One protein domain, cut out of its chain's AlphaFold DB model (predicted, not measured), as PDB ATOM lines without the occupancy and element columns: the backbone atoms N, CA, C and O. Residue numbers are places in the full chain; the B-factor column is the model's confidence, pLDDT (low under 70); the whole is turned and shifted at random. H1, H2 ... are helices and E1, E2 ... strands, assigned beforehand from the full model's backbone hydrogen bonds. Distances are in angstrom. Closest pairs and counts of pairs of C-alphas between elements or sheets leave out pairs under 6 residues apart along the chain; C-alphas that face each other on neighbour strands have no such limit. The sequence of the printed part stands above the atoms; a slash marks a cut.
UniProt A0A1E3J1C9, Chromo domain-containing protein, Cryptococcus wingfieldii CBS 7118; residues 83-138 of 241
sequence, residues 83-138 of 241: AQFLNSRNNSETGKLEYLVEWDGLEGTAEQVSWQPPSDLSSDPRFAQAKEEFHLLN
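AT A GLANCE: This is residues 83 to 138 of the 241 residues of the protein "Chromo domain-containing protein" of Cryptococcus wingfieldii CBS 7118 (UniProt A0A1E3J1C9). A small three-stranded antiparallel sheet has one longer helix, H2, packed crosswise over its edge strand E1. A very short helix, H1, sits on the way from E3 to H2, and the two links between strands reach out to opposite ends of the longest axis. The printed part has 56 residues, with three named strands and then two named helices in the order E1 E2 E3 H1 H2; the class is mixed, helices and strands. The whole is compact, with a radius of gyration of the C-alphas of 11.3 A and spans of 30 by 25 by 22 A.

HOW THE PARTS SIT: E1, residues 83 to 90, E2, residues 97 to 103, and E3, residues 113 to 116, form a meander, each strand the antiparallel neighbour of the one before. E1 and E2 are a hairpin at 158 degrees, with N 86 and O 100 within hydrogen-bond range at 2.9 A. E2 and E3 are a hairpin at 148 degrees, with N 101 and O 114 within range at 2.8 A. E1 bends by 53 degrees at residue 86. H2, residues 127 to 137, is on the sheet at a height of 8.6 A, over E1 and across the strands, at 70 degrees to E1 on the local plane. The closest C-alphas of E1 and H2, those of Gln 84 and Ala 130, are 5.5 A apart. H1, residues 118 to 121, only grazes the sheet. H1 and H2 are close but not clearly touching, the C-alphas of Leu 121 and Phe 127 being closest at 6.3 A. Every O i to N i+4 pair of H2 is within hydrogen-bond range; H1 is too short for one, and its one O i to N i+3 pair is within range.

IN THESE COORDINATES: E1 is 21.2 A long from C-alpha 83 at (193.240, 175.556, 100.724), E2 18.4 A, E3 9.5 A and H1 5.3 A. H2 spans 15.7 A and ends at C-alpha 137 at (185.411, 162.094, 103.662).

THE WHOLE: The C-alphas farthest apart, of Gly 95 and Gly 108, are 30.7 A apart. The printed part has no cut and no long link. Mean pLDDT of the printed part is 90.8, and no printed residue is under 70.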
ATOM      1  N   ALA A  83     192.926 176.634 101.658       92.25
ATOM      2  CA  ALA A  83     193.240 175.556 100.724       92.25
ATOM      3  C   ALA A  83     192.296 174.368 100.970       92.25
ATOM      4  O   ALA A  83     191.511 174.002 100.087       92.25
ATOM      5  N   GLN A  84     192.319 173.823 102.192       92.69
ATOM      6  CA  GLN A  84     191.471 172.711 102.636       92.69
ATOM      7  C   GLN A  84     191.383 172.609 104.167       92.69
ATOM      8  O   GLN A  84     192.159 173.228 104.900       92.69
ATOM      9  N   PHE A  85     190.454 171.787 104.664       95.50
ATOM     10  CA  PHE A  85     190.434 171.378 106.068       95.50
ATOM     11  C   PHE A  85     191.096 170.021 106.254       95.50
ATOM     12  O   PHE A  85     190.725 169.039 105.619       95.50
ATOM     13  N   LEU A  86     192.035 169.959 107.192       94.81
ATOM     14  CA  LEU A  86     192.752 168.735 107.534       94.81
ATOM     15  C   LEU A  86     192.081 167.982 108.684       94.81
ATOM     16  O   LEU A  86     192.194 166.761 108.801       94.81
ATOM     17  N   ASN A  87     191.414 168.702 109.588       94.38
ATOM     18  CA  ASN A  87     190.813 168.108 110.776       94.38
ATOM     19  C   ASN A  87     189.721 169.005 111.371       94.38
ATOM     20  O   ASN A  87     189.668 170.203 111.103       94.38
ATOM     21  N   SER A  88     188.895 168.440 112.248       94.88
ATOM     22  CA  SER A  88     187.991 169.209 113.102       94.88
ATOM     23  C   SER A  88     187.981 168.650 114.522       94.88
ATOM     24  O   SER A  88     188.158 167.446 114.746       94.88
ATOM     25  N   ARG A  89     187.811 169.539 115.500       93.69
ATOM     26  CA  ARG A  89     187.777 169.187 116.922       93.69
ATOM     27  C   ARG A  89     186.810 170.080 117.682       93.69
ATOM     28  O   ARG A  89     186.611 171.232 117.318       93.69
ATOM     29  N   ASN A  90     186.300 169.569 118.794       94.25
ATOM     30  CA  ASN A  90     185.706 170.414 119.822       94.25
ATOM     31  C   ASN A  90     186.816 170.792 120.801       94.25
ATOM     32  O   ASN A  90     187.414 169.913 121.424       94.25
ATOM     33  N   ASN A  91     187.118 172.080 120.910       90.62
ATOM     34  CA  ASN A  91     188.072 172.583 121.884       90.62
ATOM     35  C   ASN A  91     187.496 172.366 123.293       90.62
ATOM     36  O   ASN A  91     186.414 172.854 123.607       90.62
ATOM     37  N   SER A  92     188.201 171.612 124.139       88.69
ATOM     38  CA  SER A  92     187.766 171.276 125.500       88.69
ATOM     39  C   SER A  92     187.715 172.473 126.447       88.69
ATOM     40  O   SER A  92     186.966 172.441 127.417       88.69
ATOM     41  N   GLU A  93     188.520 173.505 126.192       88.25
ATOM     42  CA  GLU A  93     188.593 174.700 127.036       88.25
ATOM     43  C   GLU A  93     187.446 175.664 126.722       88.25
ATOM     44  O   GLU A  93     186.791 176.176 127.628       88.25
ATOM     45  N   THR A  94     187.167 175.885 125.434       87.62
ATOM     46  CA  THR A  94     186.119 176.822 124.996       87.62
ATOM     47  C   THR A  94     184.775 176.148 124.719       87.62
ATOM     48  O   THR A  94     183.757 176.831 124.624       87.62
ATOM     49  N   GLY A  95     184.754 174.820 124.564       88.75
ATOM     50  CA  GLY A  95     183.592 174.029 124.153       88.75
ATOM     51  C   GLY A  95     183.175 174.233 122.692       88.75
ATOM     52  O   GLY A  95     182.125 173.737 122.285       88.75
ATOM     53  N   LYS A  96     183.953 174.985 121.904       91.62
ATOM     54  CA  LYS A  96     183.598 175.383 120.536       91.62
ATOM     55  C   LYS A  96     184.241 174.467 119.500       91.62
ATOM     56  O   LYS A  96     185.306 173.900 119.733       91.62
ATOM     57  N   LEU A  97     183.591 174.343 118.344       93.44
ATOM     58  CA  LEU A  97     184.166 173.658 117.192       93.44
ATOM     59  C   LEU A  97     185.283 174.508 116.579       93.44
ATOM     60  O   LEU A  97     185.096 175.704 116.370       93.44
ATOM     61  N   GLU A  98     186.388 173.863 116.226       95.56
ATOM     62  CA  GLU A  98     187.490 174.433 115.453       95.56
ATOM     63  C   GLU A  98     187.832 173.506 114.282       95.56
ATOM     64  O   GLU A  98     187.750 172.276 114.401       95.56
ATOM     65  N   TYR A  99     188.250 174.102 113.169       94.94
ATOM     66  CA  TYR A  99     188.809 173.399 112.019       94.94
ATOM     67  C   TYR A  99     190.309 173.645 111.936       94.94
ATOM     68  O   TYR A  99     190.770 174.761 112.163       94.94
ATOM     69  N   LEU A 100     191.068 172.603 111.609       95.88
ATOM     70  CA  LEU A 100     192.467 172.735 111.231       95.88
ATOM     71  C   LEU A 100     192.504 173.086 109.749       95.88
ATOM     72  O   LEU A 100     192.186 172.246 108.905       95.88
ATOM     73  N   VAL A 101     192.837 174.336 109.473       95.12
ATOM     74  CA  VAL A 101     192.857 174.927 108.138       95.12
ATOM     75  C   VAL A 101     194.264 174.845 107.598       95.12
ATOM     76  O   VAL A 101     195.201 175.215 108.302       95.12
ATOM     77  N   GLU A 102     194.394 174.379 106.366       94.88
ATOM     78  CA  GLU A 102     195.574 174.614 105.550       94.88
ATOM     79  C   GLU A 102     195.337 175.854 104.687       94.88
ATOM     80  O   GLU A 102     194.294 175.968 104.035       94.88
ATOM     81  N   TRP A 103     196.280 176.789 104.714       93.69
ATOM     82  CA  TRP A 103     196.195 178.053 103.991       93.69
ATOM     83  C   TRP A 103     196.888 177.974 102.634       93.69
ATOM     84  O   TRP A 103     197.994 177.449 102.514       93.69
ATOM     85  N   ASP A 104     196.246 178.553 101.627       89.00
ATOM     86  CA  ASP A 104     196.796 178.690 100.283       89.00
ATOM     87  C   ASP A 104     197.958 179.703 100.277       89.00
ATOM     88  O   ASP A 104     197.904 180.736 100.949       89.00
ATOM     89  N   GLY A 105     199.029 179.407  99.538       84.69
ATOM     90  CA  GLY A 105     200.209 180.276  99.419       84.69
ATOM     91  C   GLY A 105     201.153 180.328 100.632       84.69
ATOM     92  O   GLY A 105     202.164 181.029 100.565       84.69
ATOM     93  N   LEU A 106     200.878 179.587 101.715       83.56
ATOM     94  CA  LEU A 106     201.753 179.474 102.899       83.56
ATOM     95  C   LEU A 106     202.488 178.127 102.999       83.56
ATOM     96  O   LEU A 106     203.021 177.777 104.055       83.56
ATOM     97  N   GLU A 107     202.533 177.368 101.907       82.44
ATOM     98  CA  GLU A 107     203.201 176.068 101.845       82.44
ATOM     99  C   GLU A 107     204.671 176.161 102.286       82.44
ATOM    100  O   GLU A 107     205.426 177.033 101.853       82.44
ATOM    101  N   GLY A 108     205.087 175.268 103.188       80.94
ATOM    102  CA  GLY A 108     206.460 175.233 103.700       80.94
ATOM    103  C   GLY A 108     206.781 176.279 104.774       80.94
ATOM    104  O   GLY A 108     207.914 176.318 105.257       80.94
ATOM    105  N   THR A 109     205.805 177.090 105.195       87.12
ATOM    106  CA  THR A 109     205.947 178.029 106.320       87.12
ATOM    107  C   THR A 109     205.361 177.430 107.603       87.12
ATOM    108  O   THR A 109     204.444 176.614 107.565       87.12
ATOM    109  N   ALA A 110     205.839 177.869 108.772       85.06
ATOM    110  CA  ALA A 110     205.267 177.476 110.069       85.06
ATOM    111  C   ALA A 110     203.776 177.853 110.226       85.06
ATOM    112  O   ALA A 110     203.085 177.298 111.076       85.06
ATOM    113  N   GLU A 111     203.291 178.780 109.399       85.62
ATOM    114  CA  GLU A 111     201.914 179.278 109.377       85.62
ATOM    115  C   GLU A 111     201.025 178.553 108.354       85.62
ATOM    116  O   GLU A 111     199.866 178.919 108.207       85.62
ATOM    117  N   GLN A 112     201.523 177.510 107.673       89.38
ATOM    118  CA  GLN A 112     200.756 176.744 106.678       89.38
ATOM    119  C   GLN A 112     199.445 176.187 107.244       89.38
ATOM    120  O   GLN A 112     198.440 176.129 106.540       89.38
ATOM    121  N   VAL A 113     199.453 175.769 108.517       93.38
ATOM    122  CA  VAL A 113     198.298 175.153 109.176       93.38
ATOM    123  C   VAL A 113     197.954 175.844 110.488       93.38
ATOM    124  O   VAL A 113     198.817 176.080 111.331       93.38
ATOM    125  N   SER A 114     196.672 176.136 110.705       93.88
ATOM    126  CA  SER A 114     196.209 176.746 111.957       93.88
ATOM    127  C   SER A 114     194.806 176.290 112.352       93.88
ATOM    128  O   SER A 114     193.978 175.974 111.500       93.88
ATOM    129  N   TRP A 115     194.532 176.239 113.658       94.94
ATOM    130  CA  TRP A 115     193.184 175.978 114.169       94.94
ATOM    131  C   TRP A 115     192.373 177.268 114.154       94.94
ATOM    132  O   TRP A 115     192.744 178.221 114.835       94.94
ATOM    133  N   GLN A 116     191.264 177.277 113.420       94.31
ATOM    134  CA  GLN A 116     190.390 178.439 113.293       94.31
ATOM    135  C   GLN A 116     188.944 178.090 113.653       94.31
ATOM    136  O   GLN A 116     188.456 176.998 113.319       94.31
ATOM    137  N   PRO A 117     188.223 178.995 114.332       92.62
ATOM    138  CA  PRO A 117     186.801 178.831 114.548       92.62
ATOM    139  C   PRO A 117     186.029 179.069 113.232       92.62
ATOM    140  O   PRO A 117     186.438 179.874 112.399       92.62
ATOM    141  N   PRO A 118     184.856 178.438 113.047       90.44
ATOM    142  CA  PRO A 118     184.027 178.617 111.852       90.44
ATOM    143  C   PRO A 118     183.622 180.072 111.576       90.44
ATOM    144  O   PRO A 118     183.386 180.434 110.430       90.44
ATOM    145  N   SER A 119     183.511 180.896 112.624       89.25
ATOM    146  CA  SER A 119     183.142 182.312 112.515       89.25
ATOM    147  C   SER A 119     184.172 183.122 111.731       89.25
ATOM    148  O   SER A 119     183.781 183.921 110.885       89.25
ATOM    149  N   ASP A 120     185.459 182.855 111.950       88.00
ATOM    150  CA  ASP A 120     186.560 183.624 111.355       88.00
ATOM    151  C   ASP A 120     186.782 183.240 109.884       88.00
ATOM    152  O   ASP A 120     187.311 184.016 109.101       88.00
ATOM    153  N   LEU A 121     186.320 182.050 109.495       87.69
ATOM    154  CA  LEU A 121     186.444 181.514 108.141       87.69
ATOM    155  C   LEU A 121     185.230 181.812 107.254       87.69
ATOM    156  O   LEU A 121     185.275 181.585 106.049       87.69
ATOM    157  N   SER A 122     184.130 182.291 107.839       85.75
ATOM    158  CA  SER A 122     182.849 182.457 107.140       85.75
ATOM    159  C   SER A 122     182.874 183.503 106.021       85.75
ATOM    160  O   SER A 122     181.995 183.494 105.163       85.75
ATOM    161  N   SER A 123     183.879 184.382 106.017       86.12
ATOM    162  CA  SER A 123     184.100 185.374 104.967       86.12
ATOM    163  C   SER A 123     184.698 184.787 103.688       86.12
ATOM    164  O   SER A 123     184.554 185.396 102.630       86.12
ATOM    165  N   ASP A 124     185.379 183.638 103.757       85.56
ATOM    166  CA  ASP A 124     186.007 183.033 102.581       85.56
ATOM    167  C   ASP A 124     184.952 182.277 101.747       85.56
ATOM    168  O   ASP A 124     184.307 181.356 102.264       85.56
ATOM    169  N   PRO A 125     184.775 182.590 100.448       88.06
ATOM    170  CA  PRO A 125     183.835 181.872  99.586       88.06
ATOM    171  C   PRO A 125     184.115 180.363  99.487       88.06
ATOM    172  O   PRO A 125     183.194 179.583  99.243       88.06
ATOM    173  N   ARG A 126     185.363 179.921  99.699       89.19
ATOM    174  CA  ARG A 126     185.758 178.505  99.657       89.19
ATOM    175  C   ARG A 126     185.387 177.736 100.925       89.19
ATOM    176  O   ARG A 126     185.365 176.506 100.900       89.19
ATOM    177  N   PHE A 127     185.038 178.431 102.009       90.81
ATOM    178  CA  PHE A 127     184.710 177.822 103.297       90.81
ATOM    179  C   PHE A 127     183.643 176.727 103.186       90.81
ATOM    180  O   PHE A 127     183.833 175.623 103.697       90.81
ATOM    181  N   ALA A 128     182.526 177.018 102.511       90.81
ATOM    182  CA  ALA A 128     181.399 176.094 102.412       90.81
ATOM    183  C   ALA A 128     181.780 174.804 101.667       90.81
ATOM    184  O   ALA A 128     181.538 173.712 102.178       90.81
ATOM    185  N   GLN A 129     182.439 174.945 100.515       92.75
ATOM    186  CA  GLN A 129     182.878 173.817  99.696       92.75
ATOM    187  C   GLN A 129     183.924 172.964 100.428       92.75
ATOM    188  O   GLN A 129     183.743 171.757 100.569       92.75
ATOM    189  N   ALA A 130     184.986 173.585 100.955       92.00
ATOM    190  CA  ALA A 130     186.050 172.868 101.661       92.00
ATOM    191  C   ALA A 130     185.516 172.123 102.896       92.00
ATOM    192  O   ALA A 130     185.965 171.023 103.223       92.00
ATOM    193  N   LYS A 131     184.523 172.707 103.581       92.50
ATOM    194  CA  LYS A 131     183.841 172.075 104.713       92.50
ATOM    195  C   LYS A 131     183.057 170.841 104.279       92.50
ATOM    196  O   LYS A 131     183.131 169.819 104.958       92.50
ATOM    197  N   GLU A 132     182.288 170.943 103.203       92.25
ATOM    198  CA  GLU A 132     181.500 169.827 102.684       92.25
ATOM    199  C   GLU A 132     182.407 168.670 102.253       92.25
ATOM    200  O   GLU A 132     182.242 167.557 102.749       92.25
ATOM    201  N   GLU A 133     183.430 168.947 101.442       93.25
ATOM    202  CA  GLU A 133     184.421 167.958 100.996       93.25
ATOM    203  C   GLU A 133     185.082 167.234 102.183       93.25
ATOM    204  O   GLU A 133     185.165 166.001 102.210       93.25
ATOM    205  N   PHE A 134     185.470 167.982 103.219       94.25
ATOM    206  CA  PHE A 134     186.050 167.412 104.433       94.25
ATOM    207  C   PHE A 134     185.092 166.463 105.169       94.25
ATOM    208  O   PHE A 134     185.505 165.376 105.582       94.25
ATOM    209  N   HIS A 135     183.820 166.839 105.341       94.50
ATOM    210  CA  HIS A 135     182.837 166.023 106.073       94.50
ATOM    211  C   HIS A 135     182.290 164.850 105.263       94.50
ATOM    212  O   HIS A 135     181.908 163.841 105.858       94.50
ATOM    213  N   LEU A 136     182.303 164.935 103.930       92.19
ATOM    214  CA  LEU A 136     182.023 163.797 103.053       92.19
ATOM    215  C   LEU A 136     183.050 162.679 103.263       92.19
ATOM    216  O   LEU A 136     182.680 161.511 103.377       92.19
ATOM    217  N   LEU A 137     184.331 163.041 103.378       91.56
ATOM    218  CA  LEU A 137     185.411 162.094 103.662       91.56
ATOM    219  C   LEU A 137     185.477 161.692 105.141       91.56
ATOM    220  O   LEU A 137     185.953 160.604 105.465       91.56
ATOM    221  N   ASN A 138     184.970 162.535 106.046       91.12
ATOM    222  CA  ASN A 138     185.047 162.319 107.490       91.12
ATOM    223  C   ASN A 138     183.684 162.428 108.215       91.12
ATOM    224  O   ASN A 138     183.515 163.298 109.075       91.12
TER     225      ASN A 138